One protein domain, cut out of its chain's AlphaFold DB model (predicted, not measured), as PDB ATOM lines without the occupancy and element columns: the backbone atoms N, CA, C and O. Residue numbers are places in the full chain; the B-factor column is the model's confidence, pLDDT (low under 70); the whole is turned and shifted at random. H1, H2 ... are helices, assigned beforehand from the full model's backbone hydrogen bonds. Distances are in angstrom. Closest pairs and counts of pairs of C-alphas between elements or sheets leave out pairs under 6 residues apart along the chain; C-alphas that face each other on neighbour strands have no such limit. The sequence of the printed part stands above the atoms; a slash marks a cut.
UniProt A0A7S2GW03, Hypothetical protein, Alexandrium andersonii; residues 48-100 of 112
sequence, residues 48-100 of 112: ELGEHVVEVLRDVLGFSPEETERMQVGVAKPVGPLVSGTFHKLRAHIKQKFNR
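This is residues 48 to 100 of the 112 residues of the protein "Hypothetical protein" of Alexandrium andersonii (UniProt A0A7S2GW03). A small helical hairpin, H1 and H2, makes one end of an elongated model, and a long strap with no named element runs from it to a lone helix, H3, which makes the other end and touches no helix. The far part of H3 and the tail after it, residues 92 to 100, stick out as an arm. The printed part has 53 residues with three named helices, H1, H2 and H3 in chain order, and no named strand; its class is all helix. It is extended, with a radius of gyration of the C-alphas of 15.9 A, and spans 49 by 21 by 12 A.

Start from Glu 48 and go on to H1, residues 53 to 60, and H2, residues 65 to 72, a helical hairpin joined by a tight link of 4 residues. They touch, and their closest C-alphas are those of Leu 57 and Thr 68, 6.4 A apart. Their lines stand at a steep tilt of 40 degrees, and they run opposite ways. Farther on, H3, residues 84 to 98, is apart from both H1 and H2. In H1 and H2 every O i to N i+4 pair is within hydrogen-bond range; in H3 10 of 11 are.

Find C-alpha 53 at (125.997, 94.850, 105.756), where H1 begins; it measures 10.2 A from first to last C-alpha. H2 begins at C-alpha 65, at (122.277, 95.328, 93.981), and measures 10.8 A. H3, 20.7 A long, ends at C-alpha 98, at (116.021, 75.186, 132.375).

Look at Gly 62 and Arg 100 for the two C-alphas farthest apart, 49.5 A. The printed part has no cut; its long link is H2 to H3, 11 residues. The mean pLDDT of the printed part is 78.3, and residues 74, 76 to 88, 91, 95 and 98 to 100 are under 70.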
ATOM      1  N   GLU A  48     123.261  92.257 115.407       80.06
ATOM      2  CA  GLU A  48     123.900  90.981 115.141       80.06
ATOM      3  C   GLU A  48     125.082  91.169 114.181       80.06
ATOM      4  O   GLU A  48     125.170  92.120 113.394       80.06
ATOM      5  N   LEU A  49     126.023  90.224 114.225       79.06
ATOM      6  CA  LEU A  49     127.181  90.266 113.345       79.06
ATOM      7  C   LEU A  49     126.733  90.169 111.880       79.06
ATOM      8  O   LEU A  49     126.267  89.123 111.429       79.06
ATOM      9  N   GLY A  50     126.914  91.267 111.148       80.12
ATOM     10  CA  GLY A  50     126.560  91.381 109.737       80.12
ATOM     11  C   GLY A  50     125.144  91.893 109.450       80.12
ATOM     12  O   GLY A  50     124.793  91.977 108.275       80.12
ATOM     13  N   GLU A  51     124.351  92.258 110.467       83.38
ATOM     14  CA  GLU A  51     122.929  92.633 110.318       83.38
ATOM     15  C   GLU A  51     122.699  93.757 109.294       83.38
ATOM     16  O   GLU A  51     121.811  93.652 108.453       83.38
ATOM     17  N   HIS A  52     123.561  94.775 109.289       89.12
ATOM     18  CA  HIS A  52     123.418  95.960 108.433       89.12
ATOM     19  C   HIS A  52     124.354  95.975 107.214       89.12
ATOM     20  O   HIS A  52     124.530  97.014 106.585       89.12
ATOM     21  N   VAL A  53     124.997  94.855 106.850       88.94
ATOM     22  CA  VAL A  53     125.997  94.850 105.756       88.94
ATOM     23  C   VAL A  53     125.384  95.277 104.421       88.94
ATOM     24  O   VAL A  53     125.960  96.101 103.717       88.94
ATOM     25  N   VAL A  54     124.211  94.741 104.080       90.69
ATOM     26  CA  VAL A  54     123.529  95.049 102.812       90.69
ATOM     27  C   VAL A  54     123.042  96.495 102.784       90.69
ATOM     28  O   VAL A  54     123.221  97.176 101.779       90.69
ATOM     29  N   GLU A  55     122.465  96.952 103.896       92.25
ATOM     30  CA  GLU A  55     121.999  98.327 104.085       92.25
ATOM     31  C   GLU A  55     123.153  99.317 103.893       92.25
ATOM     32  O   GLU A  55     123.070 100.215 103.065       92.25
ATOM     33  N   VAL A  56     124.290  99.102 104.562       93.31
ATOM     34  CA  VAL A  56     125.456  99.988 104.439       93.31
ATOM     35  C   VAL A  56     126.014  99.994 103.013       93.31
ATOM     36  O   VAL A  56     126.316 101.061 102.481       93.31
ATOM     37  N   LEU A  57     126.143  98.829 102.372       92.06
ATOM     38  CA  LEU A  57     126.675  98.752 101.007       92.06
ATOM     39  C   LEU A  57     125.793  99.509 100.007       92.06
ATOM     40  O   LEU A  57     126.314 100.216  99.147       92.06
ATOM     41  N   ARG A  58     124.471  99.409 100.131       94.25
ATOM     42  CA  ARG A  58     123.542 100.006  99.163       94.25
ATOM     43  C   ARG A  58     123.216 101.454  99.496       94.25
ATOM     44  O   ARG A  58     123.370 102.321  98.644       94.25
ATOM     45  N   ASP A  59     122.822 101.720 100.733       95.62
ATOM     46  CA  ASP A  59     122.180 102.982 101.107       95.62
ATOM     47  C   ASP A  59     123.196 104.041 101.552       95.62
ATOM     48  O   ASP A  59     122.966 105.235 101.372       95.62
ATOM     49  N   VAL A  60     124.342 103.617 102.100       94.56
ATOM     50  CA  VAL A  60     125.413 104.530 102.544       94.56
ATOM     51  C   VAL A  60     126.507 104.660 101.488       94.56
ATOM     52  O   VAL A  60     126.992 105.762 101.237       94.56
ATOM     53  N   LEU A  61     126.910 103.542 100.877       94.06
ATOM     54  CA  LEU A  61     128.023 103.508  99.921       94.06
ATOM     55  C   LEU A  61     127.575 103.552  98.454       94.06
ATOM     56  O   LEU A  61     128.406 103.808  97.585       94.06
ATOM     57  N   GLY A  62     126.283 103.360  98.174       95.56
ATOM     58  CA  GLY A  62     125.721 103.515  96.832       95.56
ATOM     59  C   GLY A  62     126.022 102.367  95.869       95.56
ATOM     60  O   GLY A  62     125.899 102.559  94.659       95.56
ATOM     61  N   PHE A  63     126.424 101.190  96.362       95.50
ATOM     62  CA  PHE A  63     126.661 100.035  95.498       95.50
ATOM     63  C   PHE A  63     125.366  99.524  94.875       95.50
ATOM     64  O   PHE A  63     124.301  99.491  95.507       95.50
ATOM     65  N   SER A  64     125.473  99.053  93.632       95.56
ATOM     66  CA  SER A  64     124.345  98.420  92.961       95.56
ATOM     67  C   SER A  64     123.936  97.119  93.681       95.56
ATOM     68  O   SER A  64     124.737  96.521  94.417       95.56
ATOM     69  N   PRO A  65     122.689  96.641  93.487       92.81
ATOM     70  CA  PRO A  65     122.277  95.328  93.981       92.81
ATOM     71  C   PRO A  65     123.243  94.215  93.538       92.81
ATOM     72  O   PRO A  65     123.668  93.402  94.355       92.81
ATOM     73  N   GLU A  66     123.656  94.228  92.270       93.69
ATOM     74  CA  GLU A  66     124.529  93.214  91.670       93.69
ATOM     75  C   GLU A  66     125.957  93.274  92.233       93.69
ATOM     76  O   GLU A  66     126.603  92.246  92.445       93.69
ATOM     77  N   GLU A  67     126.480  94.474  92.492       91.25
ATOM     78  CA  GLU A  67     127.773  94.660  93.159       91.25
ATOM     79  C   GLU A  67     127.738  94.156  94.597       91.25
ATOM     80  O   GLU A  67     128.626  93.408  95.007       91.25
ATOM     81  N   THR A  68     126.680  94.500  95.326       90.56
ATOM     82  CA  THR A  68     126.471  94.077  96.713       90.56
ATOM     83  C   THR A  68     126.382  92.556  96.827       90.56
ATOM     84  O   THR A  68     126.984  91.969  97.727       90.56
ATOM     85  N   GLU A  69     125.680  91.896  95.904       88.81
ATOM     86  CA  GLU A  69     125.616  90.432  95.844       88.81
ATOM     87  C   GLU A  69     126.990  89.819  95.575       88.81
ATOM     88  O   GLU A  69     127.408  88.922  96.306       88.81
ATOM     89  N   ARG A  70     127.740  90.339  94.593       89.69
ATOM     90  CA  ARG A  70     129.102  89.860  94.296       89.69
ATOM     91  C   ARG A  70     130.053  90.044  95.471       89.69
ATOM     92  O   ARG A  70     130.854  89.154  95.731       89.69
ATOM     93  N   MET A  71     129.955  91.156  96.194       87.12
ATOM     94  CA  MET A  71     130.775  91.407  97.382       87.12
ATOM     95  C   MET A  71     130.441  90.466  98.536       87.12
ATOM     96  O   MET A  71     131.311  90.186  99.349       87.12
ATOM     97  N   GLN A  72     129.215  89.949  98.611       83.25
ATOM     98  CA  GLN A  72     128.850  88.936  99.603       83.25
ATOM     99  C   GLN A  72     129.351  87.533  99.234       83.25
ATOM    100  O   GLN A  72     129.458  86.669 100.109       83.25
ATOM    101  N   VAL A  73     129.692  87.287  97.964       78.75
ATOM    102  CA  VAL A  73     130.289  86.019  97.531       78.75
ATOM    103  C   VAL A  73     131.713  85.925  98.083       78.75
ATOM    104  O   VAL A  73     132.595  86.693  97.723       78.75
ATOM    105  N   GLY A  74     131.947  84.956  98.969       67.62
ATOM    106  CA  GLY A  74     133.264  84.716  99.572       67.62
ATOM    107  C   GLY A  74     133.524  85.472 100.876       67.62
ATOM    108  O   GLY A  74     134.540  85.218 101.521       67.62
ATOM    109  N   VAL A  75     132.597  86.324 101.331       73.38
ATOM    110  CA  VAL A  75     132.644  86.851 102.701       73.38
ATOM    111  C   VAL A  75     132.381  85.700 103.658       73.38
ATOM    112  O   VAL A  75     131.372  84.996 103.554       73.38
ATOM    113  N   ALA A  76     133.310  85.493 104.594       66.31
ATOM    114  CA  ALA A  76     133.148  84.508 105.646       66.31
ATOM    115  C   ALA A  76     131.855  84.818 106.406       66.31
ATOM    116  O   ALA A  76     131.755  85.820 107.116       66.31
ATOM    117  N   LYS A  77     130.848  83.955 106.238       69.88
ATOM    118  CA  LYS A  77     129.641  84.040 107.053       69.88
ATOM    119  C   LYS A  77     130.072  83.828 108.498       69.88
ATOM    120  O   LYS A  77     130.811  82.873 108.758       69.88
ATOM    121  N   PRO A  78     129.652  84.693 109.429       65.88
ATOM    122  CA  PRO A  78     130.009  84.501 110.815       65.88
ATOM    123  C   PRO A  78     129.537  83.120 111.267       65.88
ATOM    124  O   PRO A  78     128.398  82.717 111.018       65.88
ATOM    125  N   VAL A  79     130.440  82.377 111.901       65.88
ATOM    126  CA  VAL A  79     130.185  81.051 112.465       65.88
ATOM    127  C   VAL A  79     130.400  81.125 113.969       65.88
ATOM    128  O   VAL A  79     131.363  81.723 114.440       65.88
ATOM    129  N   GLY A  80     129.483  80.545 114.740       64.94
ATOM    130  CA  GLY A  80     129.583  80.537 116.196       64.94
ATOM    131  C   GLY A  80     128.232  80.476 116.905       64.94
ATOM    132  O   GLY A  80     127.181  80.626 116.275       64.94
ATOM    133  N   PRO A  81     128.248  80.263 118.232       62.16
ATOM    134  CA  PRO A  81     127.036  80.101 119.032       62.16
ATOM    135  C   PRO A  81     126.198  81.383 119.142       62.16
ATOM    136  O   PRO A  81     125.024  81.290 119.475       62.16
ATOM    137  N   LEU A  82     126.784  82.553 118.859       60.84
ATOM    138  CA  LEU A  82     126.148  83.876 118.968       60.84
ATOM    139  C   LEU A  82     125.653  84.439 117.626       60.84
ATOM    140  O   LEU A  82     125.184  85.568 117.563       60.84
ATOM    141  N   VAL A  83     125.767  83.673 116.542       66.88
ATOM    142  CA  VAL A  83     125.221  84.068 115.238       66.88
ATOM    143  C   VAL A  83     123.723  83.800 115.252       66.88
ATOM    144  O   VAL A  83     123.325  82.702 115.644       66.88
ATOM    145  N   SER A  84     122.915  84.770 114.815       63.97
ATOM    146  CA  SER A  84     121.446  84.798 114.917       63.97
ATOM    147  C   SER A  84     120.773  83.421 114.904       63.97
ATOM    148  O   SER A  84     120.244  82.961 115.917       63.97
ATOM    149  N   GLY A  85     120.865  82.684 113.791       64.94
ATOM    150  CA  GLY A  85     120.177  81.398 113.628       64.94
ATOM    151  C   GLY A  85     120.653  80.287 114.576       64.94
ATOM    152  O   GLY A  85     119.871  79.406 114.941       64.94
ATOM    153  N   THR A  86     121.915  80.320 115.003       64.69
ATOM    154  CA  THR A  86     122.488  79.371 115.972       64.69
ATOM    155  C   THR A  86     122.106  79.758 117.397       64.69
ATOM    156  O   THR A  86     121.740  78.893 118.198       64.69
ATOM    157  N   PHE A  87     122.120  81.058 117.693       64.56
ATOM    158  CA  PHE A  87     121.792  81.596 119.005       64.56
ATOM    159  C   PHE A  87     120.324  81.360 119.376       64.56
ATOM    160  O   PHE A  87     120.033  80.871 120.470       64.56
ATOM    161  N   HIS A  88     119.398  81.578 118.435       66.50
ATOM    162  CA  HIS A  88     117.971  81.300 118.633       66.50
ATOM    163  C   HIS A  88     117.723  79.828 119.004       66.50
ATOM    164  O   HIS A  88     116.956  79.535 119.925       66.50
ATOM    165  N   LYS A  89     118.415  78.895 118.335       70.88
ATOM    166  CA  LYS A  89     118.318  77.451 118.615       70.88
ATOM    167  C   LYS A  89     118.903  77.092 119.978       70.88
ATOM    168  O   LYS A  89     118.247  76.401 120.758       70.88
ATOM    169  N   LEU A  90     120.104  77.584 120.285       70.56
ATOM    170  CA  LEU A  90     120.755  77.371 121.580       70.56
ATOM    171  C   LEU A  90     119.875  77.884 122.721       70.56
ATOM    172  O   LEU A  90     119.684  77.204 123.727       70.56
ATOM    173  N   ARG A  91     119.281  79.060 122.549       68.56
ATOM    174  CA  ARG A  91     118.405  79.646 123.552       68.56
ATOM    175  C   ARG A  91     117.090  78.897 123.708       68.56
ATOM    176  O   ARG A  91     116.661  78.703 124.842       68.56
ATOM    177  N   ALA A  92     116.449  78.479 122.618       74.00
ATOM    178  CA  ALA A  92     115.256  77.639 122.696       74.00
ATOM    179  C   ALA A  92     115.555  76.350 123.477       74.00
ATOM    180  O   ALA A  92     114.796  75.983 124.374       74.00
ATOM    181  N   HIS A  93     116.717  75.745 123.221       74.75
ATOM    182  CA  HIS A  93     117.199  74.579 123.954       74.75
ATOM    183  C   HIS A  93     117.440  74.874 125.445       74.75
ATOM    184  O   HIS A  93     116.966  74.129 126.299       74.75
ATOM    185  N   ILE A  94     118.111  75.981 125.789       74.31
ATOM    186  CA  ILE A  94     118.319  76.408 127.186       74.31
ATOM    187  C   ILE A  94     116.975  76.673 127.876       74.31
ATOM    188  O   ILE A  94     116.752  76.201 128.985       74.31
ATOM    189  N   LYS A  95     116.044  77.375 127.223       69.50
ATOM    190  CA  LYS A  95     114.713  77.652 127.778       69.50
ATOM    191  C   LYS A  95     113.948  76.353 128.034       69.50
ATOM    192  O   LYS A  95     113.392  76.199 129.107       69.50
ATOM    193  N   GLN A  96     113.979  75.398 127.109       74.25
ATOM    194  CA  GLN A  96     113.353  74.089 127.299       74.25
ATOM    195  C   GLN A  96     114.012  73.278 128.427       74.25
ATOM    196  O   GLN A  96     113.326  72.592 129.180       74.25
ATOM    197  N   LYS A  97     115.341  73.355 128.550       73.06
ATOM    198  CA  LYS A  97     116.116  72.595 129.537       73.06
ATOM    199  C   LYS A  97     116.015  73.168 130.953       73.06
ATOM    200  O   LYS A  97     116.064  72.400 131.909       73.06
ATOM    201  N   PHE A  98     115.894  74.490 131.088       67.69
ATOM    202  CA  PHE A  98     116.021  75.186 132.375       67.69
ATOM    203  C   PHE A  98     114.778  75.979 132.809       67.69
ATOM    204  O   PHE A  98     114.634  76.222 134.003       67.69
ATOM    205  N   ASN A  99     113.856  76.337 131.907       60.84
ATOM    206  CA  ASN A  99     112.527  76.828 132.287       60.84
ATOM    207  C   ASN A  99     111.518  75.679 132.177       60.84
ATOM    208  O   ASN A  99     110.858  75.509 131.150       60.84
ATOM    209  N   ARG A 100     111.370  74.911 133.263       52.91
ATOM    210  CA  ARG A 100     110.124  74.170 133.497       52.91
ATOM    211  C   ARG A 100     108.950  75.166 133.579       52.91
ATOM    212  O   ARG A 100     109.179  76.315 133.970       52.91
TER     213      ARG A 100